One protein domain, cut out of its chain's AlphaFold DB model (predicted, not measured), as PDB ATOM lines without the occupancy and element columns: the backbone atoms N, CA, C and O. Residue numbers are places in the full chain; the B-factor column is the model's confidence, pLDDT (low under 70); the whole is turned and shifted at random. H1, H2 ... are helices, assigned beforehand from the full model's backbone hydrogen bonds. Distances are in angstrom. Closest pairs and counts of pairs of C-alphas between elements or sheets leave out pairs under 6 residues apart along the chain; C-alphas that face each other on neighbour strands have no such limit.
ATOM      1  N   ARG A   4      46.877  37.252  42.713       88.38
ATOM      2  CA  ARG A   4      46.244  36.449  43.770       88.38
ATOM      3  C   ARG A   4      44.889  37.000  44.219       88.38
ATOM      4  O   ARG A   4      43.930  36.241  44.287       88.38
ATOM      5  N   GLU A   5      44.778  38.310  44.423       90.50
ATOM      6  CA  GLU A   5      43.526  38.952  44.857       90.50
ATOM      7  C   GLU A   5      42.411  38.802  43.812       90.50
ATOM      8  O   GLU A   5      41.236  38.645  44.149       90.50
ATOM      9  N   LEU A   6      42.767  38.835  42.523       93.50
ATOM     10  CA  LEU A   6      41.813  38.620  41.436       93.50
ATOM     11  C   LEU A   6      41.277  37.180  41.444       93.50
ATOM     12  O   LEU A   6      40.076  36.970  41.275       93.50
ATOM     13  N   TRP A   7      42.150  36.194  41.666       94.81
ATOM     14  CA  TRP A   7      41.761  34.785  41.778       94.81
ATOM     15  C   TRP A   7      40.851  34.525  42.978       94.81
ATOM     16  O   TRP A   7      39.847  33.835  42.829       94.81
ATOM     17  N   GLU A   8      41.147  35.113  44.135       94.31
ATOM     18  CA  GLU A   8      40.317  34.976  45.339       94.31
ATOM     19  C   GLU A   8      38.909  35.542  45.127       94.31
ATOM     20  O   GLU A   8      37.917  34.883  45.441       94.31
ATOM     21  N   ARG A   9      38.793  36.721  44.502       94.25
ATOM     22  CA  ARG A   9      37.489  37.304  44.150       94.25
ATOM     23  C   ARG A   9      36.707  36.404  43.195       94.25
ATOM     24  O   ARG A   9      35.519  36.181  43.411       94.25
ATOM     25  N   HIS A  10      37.360  35.855  42.169       96.19
ATOM     26  CA  HIS A  10      36.705  34.922  41.251       96.19
ATOM     27  C   HIS A  10      36.295  33.615  41.933       96.19
ATOM     28  O   HIS A  10      35.219  33.103  41.636       96.19
ATOM     29  N   ALA A  11      37.098  33.100  42.866       97.62
ATOM     30  CA  ALA A  11      36.763  31.898  43.622       97.62
ATOM     31  C   ALA A  11      35.512  32.106  44.488       97.62
ATOM     32  O   ALA A  11      34.608  31.274  44.457       97.62
ATOM     33  N   VAL A  12      35.409  33.242  45.187       97.94
ATOM     34  CA  VAL A  12      34.222  33.586  45.988       97.94
ATOM     35  C   VAL A  12      32.982  33.727  45.106       97.94
ATOM     36  O   VAL A  12      31.918  33.218  45.455       97.94
ATOM     37  N   LEU A  13      33.106  34.368  43.941       97.88
ATOM     38  CA  LEU A  13      31.991  34.502  42.999       97.88
ATOM     39  C   LEU A  13      31.553  33.150  42.427       97.88
ATOM     40  O   LEU A  13      30.356  32.876  42.362       97.88
ATOM     41  N   ALA A  14      32.503  32.292  42.053       98.19
ATOM     42  CA  ALA A  14      32.210  30.945  41.575       98.19
ATOM     43  C   ALA A  14      31.517  30.111  42.661       98.19
ATOM     44  O   ALA A  14      30.519  29.448  42.387       98.19
ATOM     45  N   GLN A  15      31.989  30.198  43.905       97.81
ATOM     46  CA  GLN A  15      31.376  29.512  45.037       97.81
ATOM     47  C   GLN A  15      29.951  30.012  45.303       97.81
ATOM     48  O   GLN A  15      29.041  29.197  45.450       97.81
ATOM     49  N   ALA A  16      29.741  31.330  45.335       98.44
ATOM     50  CA  ALA A  16      28.416  31.916  45.521       98.44
ATOM     51  C   ALA A  16      27.447  31.464  44.418       98.44
ATOM     52  O   ALA A  16      26.319  31.076  44.715       98.44
ATOM     53  N   PHE A  17      27.908  31.432  43.163       98.44
ATOM     54  CA  PHE A  17      27.120  30.930  42.041       98.44
ATOM     55  C   PHE A  17      26.730  29.457  42.216       98.44
ATOM     56  O   PHE A  17      25.557  29.124  42.058       98.44
ATOM     57  N   CYS A  18      27.673  28.579  42.580       98.50
ATOM     58  CA  CYS A  18      27.378  27.163  42.812       98.50
ATOM     59  C   CYS A  18      26.336  26.965  43.921       98.50
ATOM     60  O   CYS A  18      25.405  26.184  43.748       98.50
ATOM     61  N   ILE A  19      26.449  27.714  45.021       98.56
ATOM     62  CA  ILE A  19      25.481  27.653  46.126       98.56
ATOM     63  C   ILE A  19      24.081  28.057  45.648       98.56
ATOM     64  O   ILE A  19      23.106  27.369  45.957       98.56
ATOM     65  N   SER A  20      23.973  29.146  44.881       98.19
ATOM     66  CA  SER A  20      22.691  29.591  44.324       98.19
ATOM     67  C   SER A  20      22.109  28.590  43.319       98.19
ATOM     68  O   SER A  20      20.906  28.340  43.346       98.19
ATOM     69  N   ASP A  21      22.929  27.976  42.462       98.44
ATOM     70  CA  ASP A  21      22.460  26.959  41.510       98.44
ATOM     71  C   ASP A  21      21.932  25.706  42.229       98.44
ATOM     72  O   ASP A  21      20.863  25.190  41.895       98.44
ATOM     73  N   ASP A  22      22.617  25.260  43.284       98.44
ATOM     74  CA  ASP A  22      22.163  24.140  44.113       98.44
ATOM     75  C   ASP A  22      20.848  24.445  44.847       98.44
ATOM     76  O   ASP A  22      20.030  23.552  45.086       98.44
ATOM     77  N   GLU A  23      20.604  25.700  45.225       98.25
ATOM     78  CA  GLU A  23      19.319  26.129  45.782       98.25
ATOM     79  C   GLU A  23      18.197  26.101  44.734       98.25
ATOM     80  O   GLU A  23      17.110  25.582  45.010       98.25
ATOM     81  N   VAL A  24      18.463  26.552  43.506       98.62
ATOM     82  CA  VAL A  24      17.500  26.459  42.396       98.62
ATOM     83  C   VAL A  24      17.152  25.000  42.098       98.62
ATOM     84  O   VAL A  24      15.979  24.654  41.982       98.62
ATOM     85  N   ARG A  25      18.140  24.100  42.057       98.62
ATOM     86  CA  ARG A  25      17.885  22.664  41.846       98.62
ATOM     87  C   ARG A  25      17.056  22.050  42.969       98.62
ATOM     88  O   ARG A  25      16.153  21.260  42.703       98.62
ATOM     89  N   ARG A  26      17.332  22.421  44.225       98.25
ATOM     90  CA  ARG A  26      16.554  21.950  45.381       98.25
ATOM     91  C   ARG A  26      15.109  22.437  45.328       98.25
ATOM     92  O   ARG A  26      14.197  21.637  45.514       98.25
ATOM     93  N   THR A  27      14.895  23.719  45.052       98.44
ATOM     94  CA  THR A  27      13.545  24.297  44.958       98.44
ATOM     95  C   THR A  27      12.756  23.724  43.784       98.44
ATOM     96  O   THR A  27      11.584  23.392  43.958       98.44
ATOM     97  N   GLN A  28      13.396  23.500  42.633       98.06
ATOM     98  CA  GLN A  28      12.772  22.811  41.502       98.06
ATOM     99  C   GLN A  28      12.353  21.384  41.873       98.06
ATOM    100  O   GLN A  28      11.224  20.992  41.600       98.06
ATOM    101  N   GLY A  29      13.208  20.633  42.574       98.19
ATOM    102  CA  GLY A  29      12.855  19.293  43.049       98.19
ATOM    103  C   GLY A  29      11.627  19.278  43.972       98.19
ATOM    104  O   GLY A  29      10.795  18.379  43.875       98.19
ATOM    105  N   LEU A  30      11.469  20.296  44.829       98.19
ATOM    106  CA  LEU A  30      10.281  20.444  45.681       98.19
ATOM    107  C   LEU A  30       9.020  20.782  44.875       98.19
ATOM    108  O   LEU A  30       7.942  20.277  45.196       98.19
ATOM    109  N   LEU A  31       9.144  21.614  43.837       98.44
ATOM    110  CA  LEU A  31       8.047  21.913  42.915       98.44
ATOM    111  C   LEU A  31       7.588  20.638  42.198       98.44
ATOM    112  O   LEU A  31       6.396  20.338  42.196       98.44
ATOM    113  N   ASP A  32       8.533  19.867  41.659       98.06
ATOM    114  CA  ASP A  32       8.254  18.626  40.939       98.06
ATOM    115  C   ASP A  32       7.582  17.592  41.866       98.06
ATOM    116  O   ASP A  32       6.626  16.916  41.476       98.06
ATOM    117  N   GLU A  33       8.018  17.491  43.130       97.44
ATOM    118  CA  GLU A  33       7.369  16.624  44.119       97.44
ATOM    119  C   GLU A  33       5.940  17.093  44.440       97.44
ATOM    120  O   GLU A  33       5.010  16.275  44.509       97.44
ATOM    121  N   ALA A  34       5.746  18.401  44.628       98.12
ATOM    122  CA  ALA A  34       4.435  18.986  44.886       98.12
ATOM    123  C   ALA A  34       3.483  18.763  43.702       98.12
ATOM    124  O   ALA A  34       2.324  18.386  43.906       98.12
ATOM    125  N   GLU A  35       3.971  18.912  42.471       97.00
ATOM    126  CA  GLU A  35       3.211  18.630  41.258       97.00
ATOM    127  C   GLU A  35       2.850  17.145  41.173       97.00
ATOM    128  O   GLU A  35       1.674  16.810  41.036       97.00
ATOM    129  N   ALA A  36       3.809  16.239  41.381       97.44
ATOM    130  CA  ALA A  36       3.550  14.802  41.394       97.44
ATOM    131  C   ALA A  36       2.530  14.400  42.474       97.44
ATOM    132  O   ALA A  36       1.727  13.480  42.277       97.44
ATOM    133  N   ARG A  37       2.547  15.073  43.631       97.50
ATOM    134  CA  ARG A  37       1.555  14.888  44.698       97.50
ATOM    135  C   ARG A  37       0.178  15.381  44.256       97.50
ATOM    136  O   ARG A  37      -0.795  14.646  44.424       97.50
ATOM    137  N   ARG A  38       0.090  16.562  43.633       96.94
ATOM    138  CA  ARG A  38      -1.156  17.093  43.050       96.94
ATOM    139  C   ARG A  38      -1.730  16.129  42.011       96.94
ATOM    140  O   ARG A  38      -2.913  15.800  42.090       96.94
ATOM    141  N   SER A  39      -0.912  15.624  41.087       97.38
ATOM    142  CA  SER A  39      -1.347  14.676  40.053       97.38
ATOM    143  C   SER A  39      -1.899  13.382  40.656       97.38
ATOM    144  O   SER A  39      -2.963  12.919  40.247       97.38
ATOM    145  N   ARG A  40      -1.227  12.818  41.669       98.12
ATOM    146  CA  ARG A  40      -1.702  11.623  42.393       98.12
ATOM    147  C   ARG A  40      -3.051  11.848  43.066       98.12
ATOM    148  O   ARG A  40      -3.934  11.001  42.952       98.12
ATOM    149  N   THR A  41      -3.233  12.995  43.707       97.50
ATOM    150  CA  THR A  41      -4.500  13.357  44.350       97.50
ATOM    151  C   THR A  41      -5.629  13.544  43.330       97.50
ATOM    152  O   THR A  41      -6.722  13.021  43.533       97.50
ATOM    153  N   LEU A  42      -5.376  14.205  42.193       97.56
ATOM    154  CA  LEU A  42      -6.367  14.340  41.113       97.56
ATOM    155  C   LEU A  42      -6.778  12.979  40.538       97.56
ATOM    156  O   LEU A  42      -7.966  12.707  40.369       97.56
ATOM    157  N   ALA A  43      -5.805  12.102  40.286       98.25
ATOM    158  CA  ALA A  43      -6.069  10.746  39.814       98.25
ATOM    159  C   ALA A  43      -6.892   9.937  40.831       98.25
ATOM    160  O   ALA A  43      -7.813   9.218  40.441       98.25
ATOM    161  N   ALA A  44      -6.592  10.076  42.126       98.31
ATOM    162  CA  ALA A  44      -7.355   9.449  43.199       98.31
ATOM    163  C   ALA A  44      -8.824   9.901  43.180       98.31
ATOM    164  O   ALA A  44      -9.709   9.045  43.143       98.31
ATOM    165  N   PHE A  45      -9.088  11.211  43.099       97.56
ATOM    166  CA  PHE A  45     -10.453  11.743  42.999       97.56
ATOM    167  C   PHE A  45     -11.195  11.228  41.764       97.56
ATOM    168  O   PHE A  45     -12.328  10.755  41.871       97.56
ATOM    169  N   ALA A  46     -10.538  11.239  40.604       97.38
ATOM    170  CA  ALA A  46     -11.110  10.726  39.365       97.38
ATOM    171  C   ALA A  46     -11.485   9.239  39.464       97.38
ATOM    172  O   ALA A  46     -12.515   8.821  38.938       97.38
ATOM    173  N   VAL A  47     -10.681   8.426  40.157       97.06
ATOM    174  CA  VAL A  47     -10.965   6.996  40.361       97.06
ATOM    175  C   VAL A  47     -12.063   6.764  41.398       97.06
ATOM    176  O   VAL A  47     -12.848   5.833  41.226       97.06
ATOM    177  N   THR A  48     -12.145   7.580  42.452       96.19
ATOM    178  CA  THR A  48     -13.214   7.461  43.455       96.19
ATOM    179  C   THR A  48     -14.568   7.903  42.922       96.19
ATOM    180  O   THR A  48     -15.572   7.275  43.238       96.19
ATOM    181  N   VAL A  49     -14.596   8.964  42.108       96.50
ATOM    182  CA  VAL A  49     -15.826   9.489  41.493       96.50
ATOM    183  C   VAL A  49     -16.205   8.675  40.253       96.50
ATOM    184  O   VAL A  49     -17.382   8.490  39.965       96.50
ATOM    185  N   GLY A  50     -15.216   8.160  39.518       95.56
ATOM    186  CA  GLY A  50     -15.418   7.373  38.301       95.56
ATOM    187  C   GLY A  50     -15.624   8.206  37.031       95.56
ATOM    188  O   GLY A  50     -15.850   7.625  35.972       95.56
ATOM    189  N   SER A  51     -15.520   9.537  37.108       96.12
ATOM    190  CA  SER A  51     -15.660  10.450  35.968       96.12
ATOM    191  C   SER A  51     -14.640  11.587  36.043       96.12
ATOM    192  O   SER A  51     -14.550  12.264  37.064       96.12
ATOM    193  N   ASP A  52     -13.889  11.802  34.956       97.19
ATOM    194  CA  ASP A  52     -12.933  12.919  34.858       97.19
ATOM    195  C   ASP A  52     -13.654  14.257  34.718       97.19
ATOM    196  O   ASP A  52     -13.237  15.235  35.327       97.19
ATOM    197  N   GLU A  53     -14.741  14.277  33.944       97.50
ATOM    198  CA  GLU A  53     -15.492  15.492  33.608       97.50
ATOM    199  C   GLU A  53     -16.120  16.104  34.870       97.50
ATOM    200  O   GLU A  53     -15.974  17.288  35.131       97.50
ATOM    201  N   VAL A  54     -16.705  15.273  35.744       97.88
ATOM    202  CA  VAL A  54     -17.309  15.738  37.008       97.88
ATOM    203  C   VAL A  54     -16.260  16.329  37.955       97.88
ATOM    204  O   VAL A  54     -16.521  17.308  38.647       97.88
ATOM    205  N   VAL A  55     -15.066  15.729  38.011       97.44
ATOM    206  CA  VAL A  55     -13.967  16.237  38.847       97.44
ATOM    207  C   VAL A  55     -13.398  17.531  38.267       97.44
ATOM    208  O   VAL A  55     -13.062  18.437  39.027       97.44
ATOM    209  N   ALA A  56     -13.309  17.626  36.941       97.75
ATOM    210  CA  ALA A  56     -12.887  18.826  36.234       97.75
ATOM    211  C   ALA A  56     -13.847  19.995  36.506       97.75
ATOM    212  O   ALA A  56     -13.402  21.040  36.981       97.75
ATOM    213  N   ASP A  57     -15.154  19.771  36.352       97.81
ATOM    214  CA  ASP A  57     -16.196  20.762  36.640       97.81
ATOM    215  C   ASP A  57     -16.179  21.208  38.113       97.81
ATOM    216  O   ASP A  57     -16.269  22.400  38.404       97.81
ATOM    217  N   LEU A  58     -16.008  20.273  39.058       97.31
ATOM    218  CA  LEU A  58     -15.972  20.576  40.495       97.31
ATOM    219  C   LEU A  58     -14.770  21.446  40.893       97.31
ATOM    220  O   LEU A  58     -14.876  22.268  41.803       97.31
ATOM    221  N   LEU A  59     -13.620  21.234  40.253       95.94
ATOM    222  CA  LEU A  59     -12.369  21.919  40.581       95.94
ATOM    223  C   LEU A  59     -12.092  23.131  39.679       95.94
ATOM    224  O   LEU A  59     -11.100  23.823  39.903       95.94
ATOM    225  N   GLY A  60     -12.934  23.382  38.670       97.19
ATOM    226  CA  GLY A  60     -12.686  24.401  37.647       97.19
ATOM    227  C   GLY A  60     -11.426  24.117  36.822       97.19
ATOM    228  O   GLY A  60     -10.725  25.046  36.427       97.19
ATOM    229  N   LEU A  61     -11.102  22.837  36.624       95.81
ATOM    230  CA  LEU A  61      -9.945  22.370  35.856       95.81
ATOM    231  C   LEU A  61     -10.388  21.845  34.490       95.81
ATOM    232  O   LEU A  61     -11.559  21.561  34.271       95.81
ATOM    233  N   ASP A  62      -9.440  21.659  33.575       96.12
ATOM    234  CA  ASP A  62      -9.724  21.026  32.288       96.12
ATOM    235  C   ASP A  62      -9.764  19.492  32.420       96.12
ATOM    236  O   ASP A  62      -8.908  18.867  33.062       96.12
ATOM    237  N   ALA A  63     -10.729  18.846  31.766       96.44
ATOM    238  CA  ALA A  63     -10.877  17.392  31.798       96.44
ATOM    239  C   ALA A  63      -9.653  16.642  31.245       96.44
ATOM    240  O   ALA A  63      -9.360  15.511  31.654       96.44
ATOM    241  N   ARG A  64      -8.888  17.261  30.337       97.31
ATOM    242  CA  ARG A  64      -7.620  16.727  29.830       97.31
ATOM    243  C   ARG A  64      -6.573  16.640  30.930       97.31
ATOM    244  O   ARG A  64      -5.824  15.665  30.926       97.31
ATOM    245  N   GLU A  65      -6.519  17.595  31.858       96.44
ATOM    246  CA  GLU A  65      -5.574  17.560  32.982       96.44
ATOM    247  C   GLU A  65      -5.867  16.378  33.904       96.44
ATOM    248  O   GLU A  65      -4.971  15.592  34.216       96.44
ATOM    249  N   VAL A  66      -7.137  16.191  34.271       97.50
ATOM    250  CA  VAL A  66      -7.574  15.081  35.132       97.50
ATOM    251  C   VAL A  66      -7.311  13.735  34.450       97.50
ATOM    252  O   VAL A  66      -6.746  12.808  35.042       97.50
ATOM    253  N   ARG A  67      -7.631  13.639  33.156       97.19
ATOM    254  CA  ARG A  67      -7.372  12.445  32.347       97.19
ATOM    255  C   ARG A  67      -5.878  12.149  32.210       97.19
ATOM    256  O   ARG A  67      -5.498  10.976  32.224       97.19
ATOM    257  N   LEU A  68      -5.038  13.177  32.065       97.38
ATOM    258  CA  LEU A  68      -3.583  13.037  32.007       97.38
ATOM    259  C   LEU A  68      -3.038  12.541  33.346       97.38
ATOM    260  O   LEU A  68      -2.311  11.552  33.352       97.38
ATOM    261  N   ALA A  69      -3.463  13.139  34.460       97.38
ATOM    262  CA  ALA A  69      -3.080  12.713  35.803       97.38
ATOM    263  C   ALA A  69      -3.419  11.235  36.050       97.38
ATOM    264  O   ALA A  69      -2.588  10.468  36.534       97.38
ATOM    265  N   ARG A  70      -4.610  10.782  35.640       96.56
ATOM    266  CA  ARG A  70      -4.981   9.364  35.770       96.56
ATOM    267  C   ARG A  70      -4.129   8.442  34.890       96.56
ATOM    268  O   ARG A  70      -3.858   7.309  35.284       96.56
ATOM    269  N   ARG A  71      -3.712   8.896  33.702       97.06
ATOM    270  CA  ARG A  71      -2.833   8.122  32.805       97.06
ATOM    271  C   ARG A  71      -1.403   8.024  33.329       97.06
ATOM    272  O   ARG A  71      -0.808   6.967  33.173       97.06
ATOM    273  N   THR A  72      -0.865   9.093  33.914       96.69
ATOM    274  CA  THR A  72       0.516   9.123  34.415       96.69
ATOM    275  C   THR A  72       0.669   8.361  35.725       96.69
ATOM    276  O   THR A  72       1.650   7.647  35.892       96.69
ATOM    277  N   VAL A  73      -0.305   8.477  36.631       97.19
ATOM    278  CA  VAL A  73      -0.282   7.801  37.939       97.19
ATOM    279  C   VAL A  73      -0.665   6.327  37.818       97.19
ATOM    280  O   VAL A  73      -0.139   5.487  38.531       97.19
ATOM    281  N   GLY A  74      -1.580   5.986  36.910       96.12
ATOM    282  CA  GLY A  74      -2.098   4.628  36.797       96.12
ATOM    283  C   GLY A  74      -3.192   4.312  37.820       96.12
ATOM    284  O   GLY A  74      -3.466   5.053  38.766       96.12
ATOM    285  N   LYS A  75      -3.896   3.202  37.583       95.62
ATOM    286  CA  LYS A  75      -5.122   2.858  38.317       95.62
ATOM    287  C   LYS A  75      -4.849   2.385  39.746       95.62
ATOM    288  O   LYS A  75      -5.596   2.759  40.646       95.62
ATOM    289  N   ASP A  76      -3.831   1.551  39.941       96.81
ATOM    290  CA  ASP A  76      -3.558   0.924  41.238       96.81
ATOM    291  C   ASP A  76      -2.998   1.937  42.242       96.81
ATOM    292  O   ASP A  76      -3.518   2.043  43.354       96.81
ATOM    293  N   ASP A  77      -2.055   2.776  41.814       96.44
ATOM    294  CA  ASP A  77      -1.505   3.851  42.644       96.44
ATOM    295  C   ASP A  77      -2.573   4.886  43.006       96.44
ATOM    296  O   ASP A  77      -2.690   5.288  44.164       96.44
ATOM    297  N   ALA A  78      -3.432   5.262  42.052       97.25
ATOM    298  CA  ALA A  78      -4.555   6.154  42.325       97.25
ATOM    299  C   ALA A  78      -5.523   5.562  43.365       97.25
ATOM    300  O   ALA A  78      -6.010   6.285  44.235       97.25
ATOM    301  N   ARG A  79      -5.779   4.245  43.326       97.25
ATOM    302  CA  ARG A  79      -6.601   3.555  44.338       97.25
ATOM    303  C   ARG A  79      -5.929   3.521  45.702       97.25
ATOM    304  O   ARG A  79      -6.610   3.728  46.706       97.25
ATOM    305  N   ALA A  80      -4.625   3.259  45.750       97.81
ATOM    306  CA  ALA A  80      -3.868   3.258  46.996       97.81
ATOM    307  C   ALA A  80      -3.914   4.640  47.662       97.81
ATOM    308  O   ALA A  80      -4.286   4.745  48.830       97.81
ATOM    309  N   VAL A  81      -3.650   5.703  46.895       97.50
ATOM    310  CA  VAL A  81      -3.721   7.090  47.377       97.50
ATOM    311  C   VAL A  81      -5.140   7.452  47.812       97.50
ATOM    312  O   VAL A  81      -5.317   7.994  48.899       97.50
ATOM    313  N   ALA A  82      -6.161   7.102  47.023       97.75
ATOM    314  CA  ALA A  82      -7.558   7.329  47.390       97.75
ATOM    315  C   ALA A  82      -7.913   6.689  48.738       97.75
ATOM    316  O   ALA A  82      -8.535   7.325  49.587       97.75
ATOM    317  N   LYS A  83      -7.488   5.439  48.953       98.00
ATOM    318  CA  LYS A  83      -7.705   4.733  50.215       98.00
ATOM    319  C   LYS A  83      -7.010   5.445  51.376       98.00
ATOM    320  O   LYS A  83      -7.659   5.707  52.381       98.00
ATOM    321  N   SER A  84      -5.734   5.804  51.226       96.69
ATOM    322  CA  SER A  84      -4.988   6.535  52.258       96.69
ATOM    323  C   SER A  84      -5.636   7.875  52.612       96.69
ATOM    324  O   SER A  84      -5.743   8.192  53.791       96.69
ATOM    325  N   LEU A  85      -6.113   8.633  51.618       95.88
ATOM    326  CA  LEU A  85      -6.813   9.900  51.849       95.88
ATOM    327  C   LEU A  85      -8.130   9.691  52.606       95.88
ATOM    328  O   LEU A  85      -8.410  10.416  53.556       95.88
ATOM    329  N   LEU A  86      -8.920   8.677  52.240       95.38
ATOM    330  CA  LEU A  86     -10.173   8.364  52.933       95.38
ATOM    331  C   LEU A  86      -9.945   7.891  54.376       95.38
ATOM    332  O   LEU A  86     -10.692   8.297  55.270       95.38
ATOM    333  N   ASP A  87      -8.921   7.065  54.603       97.00
ATOM    334  CA  ASP A  87      -8.530   6.594  55.935       97.00
ATOM    335  C   ASP A  87      -8.066   7.764  56.818       97.00
ATOM    336  O   ASP A  87      -8.479   7.867  57.978       97.00
ATOM    337  N   GLU A  88      -7.269   8.684  56.267       94.06
ATOM    338  CA  GLU A  88      -6.799   9.875  56.979       94.06
ATOM    339  C   GLU A  88      -7.957  10.827  57.307       94.06
ATOM    340  O   GLU A  88      -8.165  11.172  58.469       94.06
ATOM    341  N   SER A  89      -8.827  11.135  56.338       91.94
ATOM    342  CA  SER A  89     -10.032  11.939  56.585       91.94
ATOM    343  C   SER A  89     -11.000  11.277  57.576       91.94
ATOM    344  O   SER A  89     -11.787  11.952  58.244       91.94
ATOM    345  N   ALA A  90     -11.017   9.944  57.680       93.19
ATOM    346  CA  ALA A  90     -11.797   9.250  58.701       93.19
ATOM    347  C   ALA A  90     -11.182   9.409  60.101       93.19
ATOM    348  O   ALA A  90     -11.925   9.578  61.073       93.19
ATOM    349  N   ARG A  91      -9.849   9.383  60.223       92.69
ATOM    350  CA  ARG A  91      -9.145   9.654  61.488       92.69
ATOM    351  C   ARG A  91      -9.336  11.093  61.938       92.69
ATOM    352  O   ARG A  91      -9.708  11.302  63.089       92.69
ATOM    353  N   GLU A  92      -9.179  12.049  61.034       91.75
ATOM    354  CA  GLU A  92      -9.368  13.472  61.316       91.75
ATOM    355  C   GLU A  92     -10.796  13.759  61.803       91.75
ATOM    356  O   GLU A  92     -10.992  14.357  62.860       91.75
ATOM    357  N   ARG A  93     -11.816  13.200  61.133       91.44
ATOM    358  CA  ARG A  93     -13.217  13.310  61.582       91.44
ATOM    359  C   ARG A  93     -13.466  12.689  62.958       91.44
ATOM    360  O   ARG A  93     -14.295  13.193  63.715       91.44
ATOM    361  N   ARG A  94     -12.782  11.595  63.303       89.75
ATOM    362  CA  ARG A  94     -12.866  10.989  64.646       89.75
ATOM    363  C   ARG A  94     -12.158  11.842  65.698       89.75
ATOM    364  O   ARG A  94     -12.661  11.929  66.813       89.75
ATOM    365  N   ALA A  95     -11.025  12.454  65.357       89.56
ATOM    366  CA  ALA A  95     -10.298  13.358  66.241       89.56
ATOM    367  C   ALA A  95     -11.120  14.621  66.539       89.56
ATOM    368  O   ALA A  95     -11.317  14.945  67.707       89.56
ATOM    369  N   ALA A  96     -11.703  15.248  65.512       86.44
ATOM    370  CA  ALA A  96     -12.578  16.412  65.666       86.44
ATOM    371  C   ALA A  96     -13.791  16.112  66.569       86.44
ATOM    372  O   ALA A  96     -14.055  16.838  67.521       86.44
ATOM    373  N   ARG A  97     -14.467  14.970  66.365       86.00
ATOM    374  CA  ARG A  97     -15.595  14.547  67.223       86.00
ATOM    375  C   ARG A  97     -15.217  14.300  68.684       86.00
ATOM    376  O   ARG A  97     -16.079  14.408  69.548       86.00
ATOM    377  N   ARG A  98     -13.970  13.913  68.969       79.62
ATOM    378  CA  ARG A  98     -13.483  13.753  70.349       79.62
ATOM    379  C   ARG A  98     -13.174  15.095  71.006       79.62
ATOM    380  O   ARG A  98     -13.336  15.195  72.213       79.62
ATOM    381  N   ALA A  99     -12.742  16.089  70.231       77.25
ATOM    382  CA  ALA A  99     -12.471  17.434  70.730       77.25
ATOM    383  C   ALA A  99     -13.760  18.205  71.079       77.25
ATOM    384  O   ALA A  99     -13.768  18.940  72.057       77.25
ATOM    385  N   ASP A 100     -14.849  17.975  70.337       73.00
ATOM    386  CA  ASP A 100     -16.171  18.579  70.591       73.00
ATOM    387  C   ASP A 100     -17.025  17.828  71.630       73.00
ATOM    388  O   ASP A 100     -18.156  18.226  71.920       73.00
TER     389      ASP A 100
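AT A GLANCE: This is residues 4 to 100 of the 216 residues of an uncharacterized protein of Streptomyces albulus (UniProt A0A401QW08). The model is a large L of two helical arms, the very long helix H1 and the shorter H4, which meet at about a right angle in a small compact head. The head is made of the last part of H1, the two short helices H2 and H3, and the first part of H4; residues 4 to 35 of H1 stick out from it one way and residues 87 to 100 another. The printed part has 97 residues with four named helices, H1, H2, H3 and H4 in chain order, and no named strand: all helix. The whole is extended, with a radius of gyration of the C-alphas of 21.9 A and spans of 68 by 41 by 25 A.

IN THESE COORDINATES: H1, residues 4 to 49, is 67.7 A long, from C-alpha 4 at (46.244, 36.449, 43.770) to C-alpha 49 at (-15.826, 9.489, 41.493). H2 is residues 52 to 59, 10.7 A, and H3 residues 63 to 73, 15.6 A. H4, residues 75 to 99, is 36.3 A long and ends with C-alpha 99 at (-12.471, 17.434, 70.730).

HOW THE PARTS SIT: H1 is the hub, touching the three other helices. Its residues 40 to 48 touch residues 75 to 82 of H4, about perpendicular at 86 degrees; the closest C-alphas, of Ala 44 and Ala 78, are 4.4 A apart. Its residues 39 to 47 touch H3, about perpendicular at 75 degrees, with the C-alphas of Ala 43 and Arg 70 closest at 4.4 A. With residues 45 to 49, H1 touches H2 only at the corner, the closest C-alphas being those of Ala 46 and Asp 52 at 5.3 A. H2 and H3 touch at a steep tilt of 69 degrees, only just short of about perpendicular, their closest C-alphas, of Ala 56 and Ala 63, 5.1 A apart. H2 and H4 are apart. In H1, H2, H3 and H4 every O i to N i+4 pair is within hydrogen-bond range.

THE WHOLE: The C-alphas farthest apart, of Arg 4 and Asp 100, are 70.2 A apart. Without the stretches that stand free, the body spans 24 by 20 by 16 A. The printed part has no cut, and its three links are tight. The mean pLDDT of the printed part is 95.8, and no printed residue is under 70.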